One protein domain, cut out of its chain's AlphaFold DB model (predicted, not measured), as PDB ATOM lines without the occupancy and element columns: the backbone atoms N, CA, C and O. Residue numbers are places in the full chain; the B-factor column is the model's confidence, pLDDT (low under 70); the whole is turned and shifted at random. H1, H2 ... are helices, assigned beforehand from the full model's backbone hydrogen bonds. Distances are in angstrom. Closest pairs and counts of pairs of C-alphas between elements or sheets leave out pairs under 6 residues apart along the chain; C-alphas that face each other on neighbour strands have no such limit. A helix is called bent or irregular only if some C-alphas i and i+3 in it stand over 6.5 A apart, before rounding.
ATOM      1  N   GLU A   3       3.011 -36.473 -10.417       90.50
ATOM      2  CA  GLU A   3       2.901 -36.590 -11.863       90.50
ATOM      3  C   GLU A   3       1.577 -37.243 -12.310       90.50
ATOM      4  O   GLU A   3       0.962 -36.773 -13.260       90.50
ATOM      5  N   ASP A   4       1.062 -38.240 -11.581       93.50
ATOM      6  CA  ASP A   4      -0.247 -38.844 -11.882       93.50
ATOM      7  C   ASP A   4      -1.374 -37.821 -11.670       93.50
ATOM      8  O   ASP A   4      -2.274 -37.686 -12.497       93.50
ATOM      9  N   THR A   5      -1.285 -37.055 -10.578       94.69
ATOM     10  CA  THR A   5      -2.220 -35.970 -10.261       94.69
ATOM     11  C   THR A   5      -2.176 -34.867 -11.319       94.69
ATOM     12  O   THR A   5      -3.224 -34.375 -11.726       94.69
ATOM     13  N   TYR A   6      -0.983 -34.512 -11.810       95.88
ATOM     14  CA  TYR A   6      -0.820 -33.542 -12.893       95.88
ATOM     15  C   TYR A   6      -1.586 -33.965 -14.151       95.88
ATOM     16  O   TYR A   6      -2.349 -33.174 -14.703       95.88
ATOM     17  N   TYR A   7      -1.423 -35.218 -14.588       95.81
ATOM     18  CA  TYR A   7      -2.106 -35.706 -15.786       95.81
ATOM     19  C   TYR A   7      -3.622 -35.800 -15.601       95.81
ATOM     20  O   TYR A   7      -4.351 -35.474 -16.532       95.81
ATOM     21  N   GLN A   8      -4.105 -36.171 -14.411       95.81
ATOM     22  CA  GLN A   8      -5.544 -36.169 -14.110       95.81
ATOM     23  C   GLN A   8      -6.145 -34.759 -14.178       95.81
ATOM     24  O   GLN A   8      -7.231 -34.574 -14.724       95.81
ATOM     25  N   LEU A   9      -5.434 -33.756 -13.656       95.94
ATOM     26  CA  LEU A   9      -5.859 -32.357 -13.738       95.94
ATOM     27  C   LEU A   9      -5.858 -31.845 -15.182       95.94
ATOM     28  O   LEU A   9      -6.800 -31.165 -15.591       95.94
ATOM     29  N   GLU A  10      -4.834 -32.191 -15.961       95.12
ATOM     30  CA  GLU A  10      -4.751 -31.818 -17.373       95.12
ATOM     31  C   GLU A  10      -5.868 -32.470 -18.198       95.12
ATOM     32  O   GLU A  10      -6.541 -31.795 -18.974       95.12
ATOM     33  N   GLU A  11      -6.113 -33.766 -18.000       95.06
ATOM     34  CA  GLU A  11      -7.180 -34.494 -18.685       95.06
ATOM     35  C   GLU A  11      -8.556 -33.892 -18.375       95.06
ATOM     36  O   GLU A  11      -9.328 -33.635 -19.301       95.06
ATOM     37  N   ALA A  12      -8.840 -33.601 -17.102       93.56
ATOM     38  CA  ALA A  12     -10.103 -33.002 -16.684       93.56
ATOM     39  C   ALA A  12     -10.331 -31.618 -17.319       93.56
ATOM     40  O   ALA A  12     -11.433 -31.324 -17.785       93.56
ATOM     41  N   LEU A  13      -9.288 -30.783 -17.406       90.06
ATOM     42  CA  LEU A  13      -9.376 -29.489 -18.091       90.06
ATOM     43  C   LEU A  13      -9.605 -29.631 -19.601       90.06
ATOM     44  O   LEU A  13     -10.362 -28.847 -20.171       90.06
ATOM     45  N   VAL A  14      -8.966 -30.608 -20.249       90.69
ATOM     46  CA  VAL A  14      -9.107 -30.845 -21.695       90.69
ATOM     47  C   VAL A  14     -10.485 -31.411 -22.045       90.69
ATOM     48  O   VAL A  14     -11.079 -30.996 -23.040       90.69
ATOM     49  N   GLN A  15     -10.999 -32.351 -21.251       91.50
ATOM     50  CA  GLN A  15     -12.324 -32.946 -21.458       91.50
ATOM     51  C   GLN A  15     -13.455 -31.968 -21.115       91.50
ATOM     52  O   GLN A  15     -14.515 -31.998 -21.747       91.50
ATOM     53  N   GLY A  16     -13.212 -31.079 -20.150       88.81
ATOM     54  CA  GLY A  16     -14.220 -30.191 -19.592       88.81
ATOM     55  C   GLY A  16     -15.189 -30.921 -18.660       88.81
ATOM     56  O   GLY A  16     -15.306 -32.144 -18.668       88.81
ATOM     57  N   PHE A  17     -15.913 -30.151 -17.851       91.62
ATOM     58  CA  PHE A  17     -16.831 -30.680 -16.842       91.62
ATOM     59  C   PHE A  17     -18.258 -30.742 -17.389       91.62
ATOM     60  O   PHE A  17     -18.785 -29.738 -17.873       91.62
ATOM     61  N   GLN A  18     -18.893 -31.906 -17.293       91.75
ATOM     62  CA  GLN A  18     -20.294 -32.116 -17.650       91.75
ATOM     63  C   GLN A  18     -21.213 -31.935 -16.439       91.75
ATOM     64  O   GLN A  18     -22.374 -31.550 -16.599       91.75
ATOM     65  N   THR A  19     -20.700 -32.182 -15.227       95.25
ATOM     66  CA  THR A  19     -21.467 -32.054 -13.983       95.25
ATOM     67  C   THR A  19     -20.769 -31.185 -12.927       95.25
ATOM     68  O   THR A  19     -19.541 -31.037 -12.930       95.25
ATOM     69  N   PRO A  20     -21.530 -30.598 -11.982       93.88
ATOM     70  CA  PRO A  20     -20.956 -29.894 -10.836       93.88
ATOM     71  C   PRO A  20     -20.057 -30.780  -9.964       93.88
ATOM     72  O   PRO A  20     -19.101 -30.281  -9.374       93.88
ATOM     73  N   GLU A  21     -20.349 -32.077  -9.879       97.00
ATOM     74  CA  GLU A  21     -19.588 -33.040  -9.085       97.00
ATOM     75  C   GLU A  21     -18.202 -33.296  -9.683       97.00
ATOM     76  O   GLU A  21     -17.223 -33.344  -8.942       97.00
ATOM     77  N   GLU A  22     -18.093 -33.387 -11.012       95.50
ATOM     78  CA  GLU A  22     -16.804 -33.497 -11.709       95.50
ATOM     79  C   GLU A  22     -15.940 -32.257 -11.463       95.50
ATOM     80  O   GLU A  22     -14.756 -32.364 -11.146       95.50
ATOM     81  N   TYR A  23     -16.550 -31.072 -11.531       94.06
ATOM     82  CA  TYR A  23     -15.858 -29.824 -11.224       94.06
ATOM     83  C   TYR A  23     -15.433 -29.743  -9.750       94.06
ATOM     84  O   TYR A  23     -14.352 -29.246  -9.431       94.06
ATOM     85  N   GLN A  24     -16.263 -30.236  -8.829       96.25
ATOM     86  CA  GLN A  24     -15.924 -30.282  -7.410       96.25
ATOM     87  C   GLN A  24     -14.756 -31.240  -7.140       96.25
ATOM     88  O   GLN A  24     -13.810 -30.845  -6.460       96.25
ATOM     89  N   ALA A  25     -14.773 -32.435  -7.732       96.44
ATOM     90  CA  ALA A  25     -13.679 -33.397  -7.633       96.44
ATOM     91  C   ALA A  25     -12.368 -32.831  -8.206       96.44
ATOM     92  O   ALA A  25     -11.311 -32.968  -7.593       96.44
ATOM     93  N   TYR A  26     -12.440 -32.126  -9.339       96.19
ATOM     94  CA  TYR A  26     -11.294 -31.417  -9.904       96.19
ATOM     95  C   TYR A  26     -10.732 -30.361  -8.949       96.19
ATOM     96  O   TYR A  26      -9.519 -30.295  -8.769       96.19
ATOM     97  N   LYS A  27     -11.585 -29.554  -8.304       95.81
ATOM     98  CA  LYS A  27     -11.123 -28.529  -7.356       95.81
ATOM     99  C   LYS A  27     -10.380 -29.133  -6.169       95.81
ATOM    100  O   LYS A  27      -9.328 -28.613  -5.816       95.81
ATOM    101  N   GLU A  28     -10.895 -30.216  -5.594       97.00
ATOM    102  CA  GLU A  28     -10.251 -30.909  -4.470       97.00
ATOM    103  C   GLU A  28      -8.903 -31.512  -4.883       97.00
ATOM    104  O   GLU A  28      -7.902 -31.367  -4.180       97.00
ATOM    105  N   LEU A  29      -8.848 -32.130  -6.067       96.62
ATOM    106  CA  LEU A  29      -7.613 -32.678  -6.618       96.62
ATOM    107  C   LEU A  29      -6.578 -31.580  -6.908       96.62
ATOM    108  O   LEU A  29      -5.386 -31.761  -6.649       96.62
ATOM    109  N   LYS A  30      -7.034 -30.435  -7.426       96.88
ATOM    110  CA  LYS A  30      -6.197 -29.274  -7.732       96.88
ATOM    111  C   LYS A  30      -5.637 -28.662  -6.457       96.88
ATOM    112  O   LYS A  30      -4.440 -28.416  -6.393       96.88
ATOM    113  N   GLU A  31      -6.480 -28.444  -5.450       96.81
ATOM    114  CA  GLU A  31      -6.067 -27.906  -4.152       96.81
ATOM    115  C   GLU A  31      -4.986 -28.789  -3.531       96.81
ATOM    116  O   GLU A  31      -3.904 -28.303  -3.209       96.81
ATOM    117  N   HIS A  32      -5.206 -30.106  -3.512       96.12
ATOM    118  CA  HIS A  32      -4.191 -31.049  -3.059       96.12
ATOM    119  C   HIS A  32      -2.883 -30.940  -3.862       96.12
ATOM    120  O   HIS A  32      -1.795 -30.950  -3.284       96.12
ATOM    121  N   TYR A  33      -2.967 -30.822  -5.194       96.81
ATOM    122  CA  TYR A  33      -1.781 -30.687  -6.035       96.81
ATOM    123  C   TYR A  33      -0.980 -29.426  -5.714       96.81
ATOM    124  O   TYR A  33       0.240 -29.484  -5.533       96.81
ATOM    125  N   GLU A  34      -1.673 -28.295  -5.638       96.75
ATOM    126  CA  GLU A  34      -1.090 -26.976  -5.419       96.75
ATOM    127  C   GLU A  34      -0.492 -26.857  -4.010       96.75
ATOM    128  O   GLU A  34       0.589 -26.291  -3.856       96.75
ATOM    129  N   GLU A  35      -1.120 -27.455  -2.994       96.38
ATOM    130  CA  GLU A  35      -0.582 -27.518  -1.629       96.38
ATOM    131  C   GLU A  35       0.705 -28.345  -1.536       96.38
ATOM    132  O   GLU A  35       1.658 -27.946  -0.863       96.38
ATOM    133  N   VAL A  36       0.751 -29.500  -2.207       96.19
ATOM    134  CA  VAL A  36       1.898 -30.417  -2.130       96.19
ATOM    135  C   VAL A  36       3.086 -29.917  -2.955       96.19
ATOM    136  O   VAL A  36       4.236 -30.110  -2.559       96.19
ATOM    137  N   THR A  37       2.834 -29.292  -4.106       95.75
ATOM    138  CA  THR A  37       3.893 -28.885  -5.052       95.75
ATOM    139  C   THR A  37       4.268 -27.410  -4.961       95.75
ATOM    140  O   THR A  37       5.378 -27.046  -5.349       95.75
ATOM    141  N   GLY A  38       3.356 -26.552  -4.497       95.88
ATOM    142  CA  GLY A  38       3.465 -25.099  -4.635       95.88
ATOM    143  C   GLY A  38       3.305 -24.593  -6.078       95.88
ATOM    144  O   GLY A  38       3.558 -23.414  -6.340       95.88
ATOM    145  N   ASP A  39       2.918 -25.454  -7.028       95.62
ATOM    146  CA  ASP A  39       2.699 -25.088  -8.427       95.62
ATOM    147  C   ASP A  39       1.235 -24.723  -8.693       95.62
ATOM    148  O   ASP A  39       0.396 -25.577  -8.940       95.62
ATOM    149  N   TYR A  40       0.953 -23.421  -8.746       95.81
ATOM    150  CA  TYR A  40      -0.376 -22.866  -9.033       95.81
ATOM    151  C   TYR A  40      -0.662 -22.684 -10.537       95.81
ATOM    152  O   TYR A  40      -1.389 -21.768 -10.942       95.81
ATOM    153  N   SER A  41      -0.023 -23.472 -11.409       94.62
ATOM    154  CA  SER A  41      -0.216 -23.396 -12.862       94.62
ATOM    155  C   SER A  41      -1.664 -23.678 -13.278       94.62
ATOM    156  O   SER A  41      -2.193 -22.973 -14.144       94.62
ATOM    157  N   PHE A  42      -2.334 -24.627 -12.619       95.12
ATOM    158  CA  PHE A  42      -3.730 -24.975 -12.889       95.12
ATOM    159  C   PHE A  42      -4.695 -23.844 -12.540       95.12
ATOM    160  O   PHE A  42      -5.524 -23.484 -13.376       95.12
ATOM    161  N   SER A  43      -4.540 -23.190 -11.385       94.12
ATOM    162  CA  SER A  43      -5.350 -22.012 -11.047       94.12
ATOM    163  C   SER A  43      -5.202 -20.866 -12.057       94.12
ATOM    164  O   SER A  43      -6.184 -20.201 -12.388       94.12
ATOM    165  N   LYS A  44      -4.000 -20.647 -12.607       93.31
ATOM    166  CA  LYS A  44      -3.796 -19.638 -13.664       93.31
ATOM    167  C   LYS A  44      -4.532 -20.011 -14.949       93.31
ATOM    168  O   LYS A  44      -5.233 -19.168 -15.500       93.31
ATOM    169  N   ARG A  45      -4.393 -21.259 -15.411       91.12
ATOM    170  CA  ARG A  45      -5.061 -21.753 -16.630       91.12
ATOM    171  C   ARG A  45      -6.579 -21.686 -16.508       91.12
ATOM    172  O   ARG A  45      -7.241 -21.212 -17.426       91.12
ATOM    173  N   GLU A  46      -7.114 -22.097 -15.365       88.69
ATOM    174  CA  GLU A  46      -8.547 -22.068 -15.082       88.69
ATOM    175  C   GLU A  46      -9.113 -20.640 -15.153       88.69
ATOM    176  O   GLU A  46     -10.093 -20.397 -15.860       88.69
ATOM    177  N   LEU A  47      -8.460 -19.672 -14.499       89.62
ATOM    178  CA  LEU A  47      -8.863 -18.263 -14.560       89.62
ATOM    179  C   LEU A  47      -8.764 -17.691 -15.978       89.62
ATOM    180  O   LEU A  47      -9.669 -16.978 -16.415       89.62
ATOM    181  N   THR A  48      -7.693 -18.004 -16.713       88.75
ATOM    182  CA  THR A  48      -7.541 -17.586 -18.113       88.75
ATOM    183  C   THR A  48      -8.677 -18.132 -18.977       88.75
ATOM    184  O   THR A  48      -9.306 -17.356 -19.692       88.75
ATOM    185  N   SER A  49      -9.013 -19.418 -18.849       85.75
ATOM    186  CA  SER A  49     -10.113 -20.037 -19.596       85.75
ATOM    187  C   SER A  49     -11.462 -19.379 -19.286       85.75
ATOM    188  O   SER A  49     -12.235 -19.083 -20.197       85.75
ATOM    189  N   GLN A  50     -11.756 -19.106 -18.010       85.12
ATOM    190  CA  GLN A  50     -13.000 -18.435 -17.617       85.12
ATOM    191  C   GLN A  50     -13.086 -17.010 -18.182       85.12
ATOM    192  O   GLN A  50     -14.146 -16.594 -18.654       85.12
ATOM    193  N   LEU A  51     -11.974 -16.268 -18.177       87.00
ATOM    194  CA  LEU A  51     -11.901 -14.931 -18.767       87.00
ATOM    195  C   LEU A  51     -12.085 -14.962 -20.285       87.00
ATOM    196  O   LEU A  51     -12.795 -14.117 -20.823       87.00
ATOM    197  N   GLU A  52     -11.488 -15.926 -20.982       84.00
ATOM    198  CA  GLU A  52     -11.662 -16.090 -22.427       84.00
ATOM    199  C   GLU A  52     -13.123 -16.362 -22.792       84.00
ATOM    200  O   GLU A  52     -13.657 -15.701 -23.687       84.00
ATOM    201  N   ILE A  53     -13.794 -17.253 -22.054       82.06
ATOM    202  CA  ILE A  53     -15.228 -17.534 -22.218       82.06
ATOM    203  C   ILE A  53     -16.057 -16.280 -21.927       82.06
ATOM    204  O   ILE A  53     -16.925 -15.912 -22.719       82.06
ATOM    205  N   ALA A  54     -15.782 -15.577 -20.824       81.81
ATOM    206  CA  ALA A  54     -16.489 -14.349 -20.475       81.81
ATOM    207  C   ALA A  54     -16.322 -13.278 -21.562       81.81
ATOM    208  O   ALA A  54     -17.302 -12.663 -21.972       81.81
ATOM    209  N   LEU A  55     -15.110 -13.094 -22.089       81.69
ATOM    210  CA  LEU A  55     -14.838 -12.162 -23.181       81.69
ATOM    211  C   LEU A  55     -15.532 -12.579 -24.479       81.69
ATOM    212  O   LEU A  55     -16.054 -11.720 -25.182       81.69
ATOM    213  N   GLN A  56     -15.562 -13.870 -24.815       79.19
ATOM    214  CA  GLN A  56     -16.305 -14.375 -25.973       79.19
ATOM    215  C   GLN A  56     -17.811 -14.127 -25.830       79.19
ATOM    216  O   GLN A  56     -18.429 -13.621 -26.764       79.19
ATOM    217  N   ASN A  57     -18.377 -14.378 -24.649       74.31
ATOM    218  CA  ASN A  57     -19.785 -14.115 -24.346       74.31
ATOM    219  C   ASN A  57     -20.106 -12.609 -24.346       74.31
ATOM    220  O   ASN A  57     -21.167 -12.193 -24.808       74.31
ATOM    221  N   HIS A  58     -19.173 -11.770 -23.887       64.75
ATOM    222  CA  HIS A  58     -19.325 -10.316 -23.853       64.75
ATOM    223  C   HIS A  58     -19.009  -9.607 -25.175       64.75
ATOM    224  O   HIS A  58     -19.391  -8.450 -25.318       64.75
ATOM    225  N   ARG A  59     -18.418 -10.272 -26.182       56.03
ATOM    226  CA  ARG A  59     -18.318  -9.708 -27.547       56.03
ATOM    227  C   ARG A  59     -19.688  -9.406 -28.176       56.03
ATOM    228  O   ARG A  59     -19.730  -8.707 -29.184       56.03
ATOM    229  N   GLY A  60     -20.785  -9.910 -27.600       52.91
ATOM    230  CA  GLY A  60     -22.163  -9.573 -27.973       52.91
ATOM    231  C   GLY A  60     -22.827  -8.481 -27.123       52.91
ATOM    232  O   GLY A  60     -23.892  -8.001 -27.499       52.91
ATOM    233  N   VAL A  61     -22.231  -8.060 -26.001       51.50
ATOM    234  CA  VAL A  61     -22.704  -6.877 -25.270       51.50
ATOM    235  C   VAL A  61     -22.057  -5.681 -25.946       51.50
ATOM    236  O   VAL A  61     -20.915  -5.333 -25.652       51.50
ATOM    237  N   ASP A  62     -22.775  -5.111 -26.916       56.00
ATOM    238  CA  ASP A  62     -22.347  -3.926 -27.649       56.00
ATOM    239  C   ASP A  62     -22.118  -2.790 -26.639       56.00
ATOM    240  O   ASP A  62     -23.040  -2.085 -26.226       56.00
ATOM    241  N   PHE A  63     -20.868  -2.611 -26.209       52.12
ATOM    242  CA  PHE A  63     -20.459  -1.456 -25.411       52.12
ATOM    243  C   PHE A  63     -20.792  -0.151 -26.166       52.12
ATOM    244  O   PHE A  63     -20.996   0.897 -25.551       52.12
ATOM    245  N   GLU A  64     -20.953  -0.222 -27.497       56.41
ATOM    246  CA  GLU A  64     -21.441   0.877 -28.321       56.41
ATOM    247  C   GLU A  64     -22.970   1.029 -28.334       56.41
ATOM    248  O   GLU A  64     -23.426   2.123 -28.652       56.41
ATOM    249  N   GLU A  65     -23.803   0.045 -27.961       56.62
ATOM    250  CA  GLU A  65     -25.270   0.229 -27.977       56.62
ATOM    251  C   GLU A  65     -25.699   1.273 -26.947       56.62
ATOM    252  O   GLU A  65     -26.478   2.181 -27.255       56.62
ATOM    253  N   HIS A  66     -25.133   1.212 -25.740       56.12
ATOM    254  CA  HIS A  66     -25.403   2.199 -24.695       56.12
ATOM    255  C   HIS A  66     -24.944   3.610 -25.096       56.12
ATOM    256  O   HIS A  66     -25.609   4.600 -24.767       56.12
ATOM    257  N   LYS A  67     -23.858   3.724 -25.871       57.91
ATOM    258  CA  LYS A  67     -23.347   5.003 -26.379       57.91
ATOM    259  C   LYS A  67     -24.172   5.527 -27.560       57.91
ATOM    260  O   LYS A  67     -24.577   6.689 -27.550       57.91
ATOM    261  N   LYS A  68     -24.509   4.668 -28.529       59.91
ATOM    262  CA  LYS A  68     -25.364   4.980 -29.690       59.91
ATOM    263  C   LYS A  68     -26.747   5.450 -29.251       59.91
ATOM    264  O   LYS A  68     -27.224   6.460 -29.761       59.91
ATOM    265  N   ARG A  69     -27.369   4.784 -28.270       60.06
ATOM    266  CA  ARG A  69     -28.690   5.168 -27.737       60.06
ATOM    267  C   ARG A  69     -28.651   6.526 -27.033       60.06
ATOM    268  O   ARG A  69     -29.571   7.323 -27.188       60.06
ATOM    269  N   SER A  70     -27.562   6.813 -26.319       64.81
ATOM    270  CA  SER A  70     -27.350   8.103 -25.647       64.81
ATOM    271  C   SER A  70     -27.135   9.249 -26.644       64.81
ATOM    272  O   SER A  70     -27.738  10.309 -26.498       64.81
ATOM    273  N   ILE A  71     -26.345   9.022 -27.697       67.69
ATOM    274  CA  ILE A  71     -26.120   9.999 -28.775       67.69
ATOM    275  C   ILE A  71     -27.406  10.233 -29.576       67.69
ATOM    276  O   ILE A  71     -27.754  11.372 -29.871       67.69
ATOM    277  N   TRP A  72     -28.148   9.173 -29.898       67.00
ATOM    278  CA  TRP A  72     -29.401   9.283 -30.643       67.00
ATOM    279  C   TRP A  72     -30.468  10.076 -29.877       67.00
ATOM    280  O   TRP A  72     -31.122  10.936 -30.460       67.00
ATOM    281  N   ASN A  73     -30.598   9.852 -28.566       77.00
ATOM    282  CA  ASN A  73     -31.506  10.626 -27.715       77.00
ATOM    283  C   ASN A  73     -31.110  12.108 -27.633       77.00
ATOM    284  O   ASN A  73     -31.985  12.966 -27.572       77.00
ATOM    285  N   TRP A  74     -29.811  12.416 -27.666       73.81
ATOM    286  CA  TRP A  74     -29.322  13.795 -27.704       73.81
ATOM    287  C   TRP A  74     -29.657  14.501 -29.027       73.81
ATOM    288  O   TRP A  74     -29.973  15.679 -29.016       73.81
ATOM    289  N   PHE A  75     -29.663  13.775 -30.149       72.12
ATOM    290  CA  PHE A  75     -30.074  14.299 -31.461       72.12
ATOM    291  C   PHE A  75     -31.596  14.457 -31.641       72.12
ATOM    292  O   PHE A  75     -32.032  15.042 -32.632       72.12
ATOM    293  N   LYS A  76     -32.409  13.865 -30.759       73.00
ATOM    294  CA  LYS A  76     -33.880  13.858 -30.850       73.00
ATOM    295  C   LYS A  76     -34.571  14.891 -29.951       73.00
ATOM    296  O   LYS A  76     -35.778  15.069 -30.112       73.00
TER     297      LYS A  76
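This is residues 3 to 76 of the 77 residues of an uncharacterized protein of Streptococcus sp. DORA_10 (UniProt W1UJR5). A compact helical hairpin, H1 and H2, makes a head at one end, with the first part of H3 beside it, and from there a long arm sticks out, made of residues 50 to 76: the rest of H3, a tight link and H4. The arm makes the length of the whole, and H4 at its far end touches no helix. The printed part has 74 residues with four named helices, H1, H2, H3 and H4 in that order along the chain, and no named strand; the class is all helix. The whole is extended, with a radius of gyration of the C-alphas of 19.7 A, and the C-alphas span 65 by 26 by 16 A along their three main axes.

H1 is residues 3 to 15 and begins with C-alpha 3 at (2.901, -36.590, -11.863); it measures 18.4 A from first to last C-alpha. H2 is residues 20 to 37 and measures 25.5 A. H3, residues 41 to 58, measures 25.6 A and begins with C-alpha 41 at (-0.216, -23.396, -12.862). H4, residues 63 to 76, measures 21.1 A and ends with C-alpha 76 at (-33.880, 13.858, -30.850). H4 is neither bent nor irregular, but only just: C-alphas 63 and 66 are 6.2 A apart.

H1 and H2 form a helical hairpin and touch, H2 with residues 26 to 33 alone; their closest C-alphas are those of Leu 9 and Tyr 26, 6.7 A apart. They run opposite ways at a shallow tilt of 34 degrees, only just short of steep. H3 is close to H1 but not clearly touching, with the C-alphas of Leu 9 and Phe 42 closest at 7.7 A; the two run the same way at a shallow tilt of 8 degrees. H3 is also close to H2 but not clearly touching, with the C-alphas of Lys 30 and Phe 42 closest at 7.2 A; these two run opposite ways at a steep tilt of 40 degrees. H4 is apart from H1, from H2 and from H3. In H1, H2 and H3 every O i to N i+4 pair is within hydrogen-bond range; in H4 9 of 10 are.

The two C-alphas farthest apart are those of Asp 4 and Lys 76, at 65.3 A. Residues 50 to 76 stand free, of which 50 to 58 belong to H3 and 63 to 76 to H4; without them the body of 47 residues spans 28 by 20 by 15 A. The links H1 to H2, H2 to H3 and H3 to H4 are tight, and the printed part has no cut. The mean pLDDT of the printed part is 84.5, and residues 58 to 72 of the model are under 70.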